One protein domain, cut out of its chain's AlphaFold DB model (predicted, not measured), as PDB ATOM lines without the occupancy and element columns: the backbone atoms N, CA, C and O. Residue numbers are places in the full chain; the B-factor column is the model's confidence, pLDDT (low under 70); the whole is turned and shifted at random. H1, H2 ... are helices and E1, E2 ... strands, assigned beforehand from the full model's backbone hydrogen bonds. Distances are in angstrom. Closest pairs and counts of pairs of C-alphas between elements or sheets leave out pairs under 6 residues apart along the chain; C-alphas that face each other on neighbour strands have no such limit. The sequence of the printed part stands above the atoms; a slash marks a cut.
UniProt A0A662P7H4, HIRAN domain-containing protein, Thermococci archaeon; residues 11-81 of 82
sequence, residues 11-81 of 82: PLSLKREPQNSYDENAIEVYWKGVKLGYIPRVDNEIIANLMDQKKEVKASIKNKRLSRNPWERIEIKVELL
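This is residues 11 to 81 of the 82 residues of the protein "HIRAN domain-containing protein" of Thermococci archaeon (UniProt A0A662P7H4). A strongly twisted sheet of five strands is curled like part of a barrel, with H1 packed on one face. The printed part has 71 residues, with elements in the order E1 E2 E3 H1 E4 E5; the sheet's order is E3 E2 E1 E4 E5, all antiparallel, and the class mixed. It is compact, radius of gyration of the C-alphas 12.0 A, spanning 35 by 29 by 23 A.

E1, residues 11 to 16, begins at C-alpha 11 (-19.440, -28.326, 34.335). E2 is 27 to 31, E3 34 to 38, H1 41 to 52, E4 57 to 64, 21.0 A long. E5, 74 to 80, 19.6 A, ends at C-alpha 80 (-19.651, -21.991, 46.719).

Hairpins E1 and E2 (N 13 to O 30, 2.9 A) and E2 and E3 (N 36 to O 29, 2.8 A) form a meander, each strand the antiparallel neighbour of the one before. E1 pairs with E4 (N 12 to O 59, 2.9 A), E4 with E5 as a hairpin (N 60 to O 77, 2.9 A). H1 is on the sheet, two layers, height 7.6 A; 5 of 8 O i to N i+4 pairs are within hydrogen-bond range.

The printed part has no cut; residues 65 to 72 have pLDDT under 70.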
ATOM      1  N   PRO A  11     -19.010 -27.947  33.002       94.94
ATOM      2  CA  PRO A  11     -19.440 -28.326  34.335       94.94
ATOM      3  C   PRO A  11     -18.943 -29.727  34.690       94.94
ATOM      4  O   PRO A  11     -18.840 -30.613  33.832       94.94
ATOM      5  N   LEU A  12     -18.662 -29.907  35.973       95.62
ATOM      6  CA  LEU A  12     -18.322 -31.172  36.601       95.62
ATOM      7  C   LEU A  12     -19.341 -31.461  37.700       95.62
ATOM      8  O   LEU A  12     -19.858 -30.544  38.338       95.62
ATOM      9  N   SER A  13     -19.605 -32.740  37.930       96.94
ATOM     10  CA  SER A  13     -20.409 -33.191  39.063       96.94
ATOM     11  C   SER A  13     -19.481 -33.685  40.162       96.94
ATOM     12  O   SER A  13     -18.535 -34.425  39.886       96.94
ATOM     13  N   LEU A  14     -19.759 -33.272  41.397       97.12
ATOM     14  CA  LEU A  14     -19.078 -33.755  42.592       97.12
ATOM     15  C   LEU A  14     -19.986 -34.741  43.321       97.12
ATOM     16  O   LEU A  14     -21.195 -34.519  43.404       97.12
ATOM     17  N   LYS A  15     -19.412 -35.816  43.859       97.75
ATOM     18  CA  LYS A  15     -20.145 -36.797  44.664       97.75
ATOM     19  C   LYS A  15     -19.357 -37.129  45.924       97.75
ATOM     20  O   LYS A  15     -18.200 -37.530  45.836       97.75
ATOM     21  N   ARG A  16     -19.990 -36.965  47.087       97.88
ATOM     22  CA  ARG A  16     -19.417 -37.366  48.377       97.88
ATOM     23  C   ARG A  16     -19.289 -38.885  48.463       97.88
ATOM     24  O   ARG A  16     -20.195 -39.609  48.044       97.88
ATOM     25  N   GLU A  17     -18.183 -39.346  49.036       97.75
ATOM     26  CA  GLU A  17     -17.920 -40.749  49.364       97.75
ATOM     27  C   GLU A  17     -17.488 -40.863  50.844       97.75
ATOM     28  O   GLU A  17     -16.349 -41.218  51.132       97.75
ATOM     29  N   PRO A  18     -18.373 -40.556  51.816       96.38
ATOM     30  CA  PRO A  18     -17.998 -40.467  53.234       96.38
ATOM     31  C   PRO A  18     -17.645 -41.819  53.872       96.38
ATOM     32  O   PRO A  18     -17.107 -41.865  54.967       96.38
ATOM     33  N   GLN A  19     -17.962 -42.927  53.198       96.56
ATOM     34  CA  GLN A  19     -17.655 -44.293  53.641       96.56
ATOM     35  C   GLN A  19     -16.328 -44.816  53.062       96.56
ATOM     36  O   GLN A  19     -16.037 -46.008  53.150       96.56
ATOM     37  N   ASN A  20     -15.535 -43.956  52.417       95.31
ATOM     38  CA  ASN A  20     -14.238 -44.340  51.878       95.31
ATOM     39  C   ASN A  20     -13.262 -44.634  53.030       95.31
ATOM     40  O   ASN A  20     -12.937 -43.757  53.825       95.31
ATOM     41  N   SER A  21     -12.764 -45.872  53.098       94.75
ATOM     42  CA  SER A  21     -11.902 -46.348  54.189       94.75
ATOM     43  C   SER A  21     -10.536 -45.664  54.267       94.75
ATOM     44  O   SER A  21      -9.843 -45.798  55.274       94.75
ATOM     45  N   TYR A  22     -10.125 -44.955  53.216       95.50
ATOM     46  CA  TYR A  22      -8.845 -44.261  53.164       95.50
ATOM     47  C   TYR A  22      -8.965 -42.771  53.494       95.50
ATOM     48  O   TYR A  22      -7.944 -42.164  53.829       95.50
ATOM     49  N   ASP A  23     -10.142 -42.171  53.296       96.56
ATOM     50  CA  ASP A  23     -10.380 -40.726  53.376       96.56
ATOM     51  C   ASP A  23     -11.883 -40.404  53.475       96.56
ATOM     52  O   ASP A  23     -12.592 -40.392  52.473       96.56
ATOM     53  N   GLU A  24     -12.370 -40.081  54.671       97.12
ATOM     54  CA  GLU A  24     -13.774 -39.702  54.914       97.12
ATOM     55  C   GLU A  24     -14.215 -38.425  54.165       97.12
ATOM     56  O   GLU A  24     -15.400 -38.214  53.865       97.12
ATOM     57  N   ASN A  25     -13.256 -37.587  53.765       98.06
ATOM     58  CA  ASN A  25     -13.494 -36.372  52.994       98.06
ATOM     59  C   ASN A  25     -13.435 -36.619  51.481       98.06
ATOM     60  O   ASN A  25     -13.482 -35.671  50.696       98.06
ATOM     61  N   ALA A  26     -13.391 -37.879  51.034       98.00
ATOM     62  CA  ALA A  26     -13.336 -38.218  49.619       98.00
ATOM     63  C   ALA A  26     -14.514 -37.621  48.823       98.00
ATOM     64  O   ALA A  26     -15.698 -37.762  49.158       98.00
ATOM     65  N   ILE A  27     -14.170 -36.944  47.724       98.12
ATOM     66  CA  ILE A  27     -15.119 -36.372  46.768       98.12
ATOM     67  C   ILE A  27     -14.726 -36.840  45.377       98.12
ATOM     68  O   ILE A  27     -13.666 -36.479  44.858       98.12
ATOM     69  N   GLU A  28     -15.594 -37.627  44.759       97.19
ATOM     70  CA  GLU A  28     -15.442 -38.062  43.381       97.19
ATOM     71  C   GLU A  28     -15.789 -36.927  42.410       97.19
ATOM     72  O   GLU A  28     -16.762 -36.192  42.599       97.19
ATOM     73  N   VAL A  29     -15.025 -36.832  41.322       95.12
ATOM     74  CA  VAL A  29     -15.230 -35.852  40.250       95.12
ATOM     75  C   VAL A  29     -15.690 -36.565  38.986       95.12
ATOM     76  O   VAL A  29     -15.017 -37.480  38.504       95.12
ATOM     77  N   TYR A  30     -16.786 -36.095  38.394       94.62
ATOM     78  CA  TYR A  30     -17.358 -36.643  37.167       94.62
ATOM     79  C   TYR A  30     -17.508 -35.593  36.067       94.62
ATOM     80  O   TYR A  30     -17.897 -34.451  36.312       94.62
ATOM     81  N   TRP A  31     -17.298 -36.015  34.821       92.06
ATOM     82  CA  TRP A  31     -17.667 -35.262  33.623       92.06
ATOM     83  C   TRP A  31     -18.588 -36.103  32.746       92.06
ATOM     84  O   TRP A  31     -18.184 -37.151  32.246       92.06
ATOM     85  N   LYS A  32     -19.832 -35.647  32.543       91.94
ATOM     86  CA  LYS A  32     -20.850 -36.363  31.746       91.94
ATOM     87  C   LYS A  32     -20.986 -37.849  32.135       91.94
ATOM     88  O   LYS A  32     -21.012 -38.716  31.269       91.94
ATOM     89  N   GLY A  33     -21.003 -38.132  33.440       92.12
ATOM     90  CA  GLY A  33     -21.096 -39.492  33.989       92.12
ATOM     91  C   GLY A  33     -19.784 -40.286  33.999       92.12
ATOM     92  O   GLY A  33     -19.737 -41.366  34.575       92.12
ATOM     93  N   VAL A  34     -18.698 -39.761  33.426       90.62
ATOM     94  CA  VAL A  34     -17.377 -40.406  33.456       90.62
ATOM     95  C   VAL A  34     -16.595 -39.925  34.675       90.62
ATOM     96  O   VAL A  34     -16.334 -38.726  34.793       90.62
ATOM     97  N   LYS A  35     -16.189 -40.850  35.557       91.50
ATOM     98  CA  LYS A  35     -15.320 -40.551  36.707       91.50
ATOM     99  C   LYS A  35     -13.951 -40.091  36.206       91.50
ATOM    100  O   LYS A  35     -13.279 -40.806  35.466       91.50
ATOM    101  N   LEU A  36     -13.555 -38.882  36.590       88.69
ATOM    102  CA  LEU A  36     -12.243 -38.310  36.290       88.69
ATOM    103  C   LEU A  36     -11.223 -38.613  37.390       88.69
ATOM    104  O   LEU A  36     -10.032 -38.689  37.102       88.69
ATOM    105  N   GLY A  37     -11.688 -38.792  38.627       92.12
ATOM    106  CA  GLY A  37     -10.842 -39.041  39.788       92.12
ATOM    107  C   GLY A  37     -11.468 -38.476  41.055       92.12
ATOM    108  O   GLY A  37     -12.690 -38.511  41.209       92.12
ATOM    109  N   TYR A  38     -10.615 -37.945  41.926       94.44
ATOM    110  CA  TYR A  38     -10.979 -37.367  43.215       94.44
ATOM    111  C   TYR A  38     -10.473 -35.930  43.334       94.44
ATOM    112  O   TYR A  38      -9.481 -35.566  42.695       94.44
ATOM    113  N   ILE A  39     -11.133 -35.129  44.169       93.94
ATOM    114  CA  ILE A  39     -10.535 -33.891  44.677       93.94
ATOM    115  C   ILE A  39      -9.317 -34.266  45.541       93.94
ATOM    116  O   ILE A  39      -9.421 -35.197  46.344       93.94
ATOM    117  N   PRO A  40      -8.163 -33.593  45.383       91.94
ATOM    118  CA  PRO A  40      -6.994 -33.839  46.219       91.94
ATOM    119  C   PRO A  40      -7.296 -33.678  47.711       91.94
ATOM    120  O   PRO A  40      -8.009 -32.759  48.106       91.94
ATOM    121  N   ARG A  41      -6.682 -34.523  48.548       92.56
ATOM    122  CA  ARG A  41      -6.844 -34.494  50.016       92.56
ATOM    123  C   ARG A  41      -6.566 -33.136  50.654       92.56
ATOM    124  O   ARG A  41      -7.182 -32.786  51.643       92.56
ATOM    125  N   VAL A  42      -5.638 -32.374  50.082       90.69
ATOM    126  CA  VAL A  42      -5.273 -31.043  50.587       90.69
ATOM    127  C   VAL A  42      -6.388 -30.005  50.418       90.69
ATOM    128  O   VAL A  42      -6.387 -29.009  51.128       90.69
ATOM    129  N   ASP A  43      -7.335 -30.244  49.505       91.94
ATOM    130  CA  ASP A  43      -8.416 -29.310  49.171       91.94
ATOM    131  C   ASP A  43      -9.811 -29.851  49.542       91.94
ATOM    132  O   ASP A  43     -10.791 -29.102  49.526       91.94
ATOM    133  N   ASN A  44      -9.947 -31.155  49.816       96.38
ATOM    134  CA  ASN A  44     -11.257 -31.803  49.893       96.38
ATOM    135  C   ASN A  44     -12.025 -31.506  51.186       96.38
ATOM    136  O   ASN A  44     -13.247 -31.455  51.125       96.38
ATOM    137  N   GLU A  45     -11.352 -31.255  52.310       97.25
ATOM    138  CA  GLU A  45     -11.981 -31.095  53.628       97.25
ATOM    139  C   GLU A  45     -13.006 -29.952  53.644       97.25
ATOM    140  O   GLU A  45     -14.165 -30.138  54.020       97.25
ATOM    141  N   ILE A  46     -12.618 -28.770  53.154       95.94
ATOM    142  CA  ILE A  46     -13.509 -27.601  53.107       95.94
ATOM    143  C   ILE A  46     -14.710 -27.880  52.196       95.94
ATOM    144  O   ILE A  46     -15.849 -27.567  52.542       95.94
ATOM    145  N   ILE A  47     -14.476 -28.494  51.034       96.75
ATOM    146  CA  ILE A  47     -15.537 -28.786  50.063       96.75
ATOM    147  C   ILE A  47     -16.483 -29.863  50.614       96.75
ATOM    148  O   ILE A  47     -17.697 -29.740  50.460       96.75
ATOM    149  N   ALA A  48     -15.947 -30.884  51.284       97.81
ATOM    150  CA  ALA A  48     -16.705 -31.969  51.893       97.81
ATOM    151  C   ALA A  48     -17.654 -31.417  52.955       97.81
ATOM    152  O   ALA A  48     -18.862 -31.623  52.855       97.81
ATOM    153  N   ASN A  49     -17.129 -30.601  53.869       97.00
ATOM    154  CA  ASN A  49     -17.914 -29.943  54.908       97.00
ATOM    155  C   ASN A  49     -19.046 -29.074  54.339       97.00
ATOM    156  O   ASN A  49     -20.153 -29.075  54.877       97.00
ATOM    157  N   LEU A  50     -18.802 -28.344  53.244       96.50
ATOM    158  CA  LEU A  50     -19.842 -27.555  52.575       96.50
ATOM    159  C   LEU A  50     -20.937 -28.452  51.978       96.50
ATOM    160  O   LEU A  50     -22.125 -28.189  52.175       96.50
ATOM    161  N   MET A  51     -20.552 -29.524  51.282       96.69
ATOM    162  CA  MET A  51     -21.500 -30.481  50.702       96.69
ATOM    163  C   MET A  51     -22.319 -31.204  51.780       96.69
ATOM    164  O   MET A  51     -23.527 -31.372  51.612       96.69
ATOM    165  N   ASP A  52     -21.693 -31.584  52.894       96.75
ATOM    166  CA  ASP A  52     -22.340 -32.290  54.007       96.75
ATOM    167  C   ASP A  52     -23.348 -31.379  54.736       96.75
ATOM    168  O   ASP A  52     -24.412 -31.827  55.167       96.75
ATOM    169  N   GLN A  53     -23.098 -30.064  54.747       96.31
ATOM    170  CA  GLN A  53     -24.052 -29.032  55.177       96.31
ATOM    171  C   GLN A  53     -25.132 -28.706  54.131       96.31
ATOM    172  O   GLN A  53     -25.904 -27.761  54.315       96.31
ATOM    173  N   LYS A  54     -25.201 -29.459  53.026       95.38
ATOM    174  CA  LYS A  54     -26.114 -29.234  51.891       95.38
ATOM    175  C   LYS A  54     -25.956 -27.856  51.240       95.38
ATOM    176  O   LYS A  54     -26.899 -27.356  50.627       95.38
ATOM    177  N   LYS A  55     -24.782 -27.229  51.360       96.19
ATOM    178  CA  LYS A  55     -24.470 -26.013  50.607       96.19
ATOM    179  C   LYS A  55     -24.273 -26.367  49.141       96.19
ATOM    180  O   LYS A  55     -23.658 -27.381  48.807       96.19
ATOM    181  N   GLU A  56     -24.783 -25.517  48.259       92.75
ATOM    182  CA  GLU A  56     -24.608 -25.717  46.830       92.75
ATOM    183  C   GLU A  56     -23.189 -25.337  46.408       92.75
ATOM    184  O   GLU A  56     -22.737 -24.210  46.599       92.75
ATOM    185  N   VAL A  57     -22.481 -26.279  45.788       95.25
ATOM    186  CA  VAL A  57     -21.160 -26.046  45.198       95.25
ATOM    187  C   VAL A  57     -21.200 -26.351  43.707       95.25
ATOM    188  O   VAL A  57     -21.794 -27.338  43.270       95.25
ATOM    189  N   LYS A  58     -20.549 -25.514  42.899       95.38
ATOM    190  CA  LYS A  58     -20.347 -25.754  41.465       95.38
ATOM    191  C   LYS A  58     -18.893 -26.078  41.191       95.38
ATOM    192  O   LYS A  58     -18.000 -25.351  41.612       95.38
ATOM    193  N   ALA A  59     -18.667 -27.139  40.422       95.88
ATOM    194  CA  ALA A  59     -17.353 -27.491  39.912       95.88
ATOM    195  C   ALA A  59     -17.294 -27.312  38.392       95.88
ATOM    196  O   ALA A  59     -18.244 -27.623  37.668       95.88
ATOM    197  N   SER A  60     -16.165 -26.826  37.885       94.69
ATOM    198  CA  SER A  60     -15.919 -26.710  36.448       94.69
ATOM    199  C   SER A  60     -14.448 -26.900  36.103       94.69
ATOM    200  O   SER A  60     -13.561 -26.755  36.944       94.69
ATOM    201  N   ILE A  61     -14.171 -27.225  34.842       90.81
ATOM    202  CA  ILE A  61     -12.796 -27.299  34.341       90.81
ATOM    203  C   ILE A  61     -12.240 -25.878  34.231       90.81
ATOM    204  O   ILE A  61     -12.725 -25.085  33.427       90.81
ATOM    205  N   LYS A  62     -11.194 -25.556  34.990       87.06
ATOM    206  CA  LYS A  62     -10.499 -24.268  34.896       87.06
ATOM    207  C   LYS A  62      -9.573 -24.241  33.688       87.06
ATOM    208  O   LYS A  62      -9.694 -23.365  32.836       87.06
ATOM    209  N   ASN A  63      -8.670 -25.214  33.597       79.38
ATOM    210  CA  ASN A  63      -7.719 -25.312  32.498       79.38
ATOM    211  C   ASN A  63      -7.256 -26.756  32.281       79.38
ATOM    212  O   ASN A  63      -7.370 -27.605  33.167       79.38
ATOM    213  N   LYS A  64      -6.710 -27.030  31.096       72.31
ATOM    214  CA  LYS A  64      -6.055 -28.299  30.788       72.31
ATOM    215  C   LYS A  64      -4.547 -28.085  30.798       72.31
ATOM    216  O   LYS A  64      -4.019 -27.418  29.912       72.31
ATOM    217  N   ARG A  65      -3.844 -28.671  31.766       65.88
ATOM    218  CA  ARG A  65      -2.378 -28.673  31.751       65.88
ATOM    219  C   ARG A  65      -1.870 -29.764  30.817       65.88
ATOM    220  O   ARG A  65      -2.343 -30.903  30.831       65.88
ATOM    221  N   LEU A  66      -0.869 -29.427  30.013       56.78
ATOM    222  CA  LEU A  66      -0.053 -30.415  29.315       56.78
ATOM    223  C   LEU A  66       0.949 -31.001  30.322       56.78
ATOM    224  O   LEU A  66       2.101 -30.596  30.353       56.78
ATOM    225  N   SER A  67       0.498 -31.927  31.174       60.03
ATOM    226  CA  SER A  67       1.390 -32.721  32.035       60.03
ATOM    227  C   SER A  67       1.590 -34.127  31.459       60.03
ATOM    228  O   SER A  67       0.662 -34.744  30.907       60.03
ATOM    229  N   ARG A  68       2.820 -34.645  31.590       57.66
ATOM    230  CA  ARG A  68       3.137 -36.058  31.324       57.66
ATOM    231  C   ARG A  68       2.371 -36.969  32.293       57.66
ATOM    232  O   ARG A  68       1.949 -38.048  31.880       57.66
ATOM    233  N   ASN A  69       2.093 -36.494  33.510       59.97
ATOM    234  CA  ASN A  69       1.261 -37.174  34.494       59.97
ATOM    235  C   ASN A  69      -0.235 -37.027  34.141       59.97
ATOM    236  O   ASN A  69      -0.739 -35.904  34.093       59.97
ATOM    237  N   PRO A  70      -0.976 -38.128  33.901       58.25
ATOM    238  CA  PRO A  70      -2.403 -38.087  33.597       58.25
ATOM    239  C   PRO A  70      -3.278 -37.368  34.611       58.25
ATOM    240  O   PRO A  70      -4.251 -36.731  34.201       58.25
ATOM    241  N   TRP A  71      -2.913 -37.462  35.885       57.81
ATOM    242  CA  TRP A  71      -3.692 -36.974  37.016       57.81
ATOM    243  C   TRP A  71      -3.573 -35.457  37.216       57.81
ATOM    244  O   TRP A  71      -4.469 -34.841  37.772       57.81
ATOM    245  N   GLU A  72      -2.531 -34.829  36.669       60.47
ATOM    246  CA  GLU A  72      -2.297 -33.376  36.760       60.47
ATOM    247  C   GLU A  72      -2.855 -32.591  35.565       60.47
ATOM    248  O   GLU A  72      -2.635 -31.387  35.430       60.47
ATOM    249  N   ARG A  73      -3.541 -33.258  34.631       71.69
ATOM    250  CA  ARG A  73      -3.919 -32.629  33.356       71.69
ATOM    251  C   ARG A  73      -5.132 -31.712  33.438       71.69
ATOM    252  O   ARG A  73      -5.435 -31.059  32.438       71.69
ATOM    253  N   ILE A  74      -5.843 -31.671  34.560       79.88
ATOM    254  CA  ILE A  74      -7.107 -30.942  34.687       79.88
ATOM    255  C   ILE A  74      -7.064 -30.114  35.964       79.88
ATOM    256  O   ILE A  74      -7.053 -30.663  37.059       79.88
ATOM    257  N   GLU A  75      -7.078 -28.793  35.818       87.44
ATOM    258  CA  GLU A  75      -7.369 -27.904  36.937       87.44
ATOM    259  C   GLU A  75      -8.885 -27.797  37.097       87.44
ATOM    260  O   GLU A  75      -9.601 -27.521  36.128       87.44
ATOM    261  N   ILE A  76      -9.366 -27.988  38.321       90.25
ATOM    262  CA  ILE A  76     -10.777 -27.868  38.678       90.25
ATOM    263  C   ILE A  76     -10.955 -26.571  39.461       90.25
ATOM    264  O   ILE A  76     -10.168 -26.253  40.346       90.25
ATOM    265  N   LYS A  77     -11.992 -25.812  39.120       92.75
ATOM    266  CA  LYS A  77     -12.476 -24.694  39.924       92.75
ATOM    267  C   LYS A  77     -13.708 -25.169  40.680       92.75
ATOM    268  O   LYS A  77     -14.626 -25.683  40.041       92.75
ATOM    269  N   VAL A  78     -13.719 -24.984  41.995       93.50
ATOM    270  CA  VAL A  78     -14.888 -25.214  42.850       93.50
ATOM    271  C   VAL A  78     -15.322 -23.876  43.433       93.50
ATOM    272  O   VAL A  78     -14.487 -23.094  43.878       93.50
ATOM    273  N   GLU A  79     -16.617 -23.595  43.370       94.94
ATOM    274  CA  GLU A  79     -17.221 -22.342  43.813       94.94
ATOM    275  C   GLU A  79     -18.410 -22.654  44.714       94.94
ATOM    276  O   GLU A  79     -19.265 -23.463  44.351       94.94
ATOM    277  N   LEU A  80     -18.466 -22.002  45.872       93.69
ATOM    278  CA  LEU A  80     -19.651 -21.991  46.719       93.69
ATOM    279  C   LEU A  80     -20.701 -21.074  46.087       93.69
ATOM    280  O   LEU A  80     -20.388 -19.949  45.693       93.69
ATOM    281  N   LEU A  81     -21.937 -21.553  45.999       87.88
ATOM    282  CA  LEU A  81     -23.088 -20.722  45.683       87.88
ATOM    283  C   LEU A  81     -23.732 -20.273  46.992       87.88
ATOM    284  O   LEU A  81     -24.009 -21.095  47.865       87.88
TER     285      LEU A  81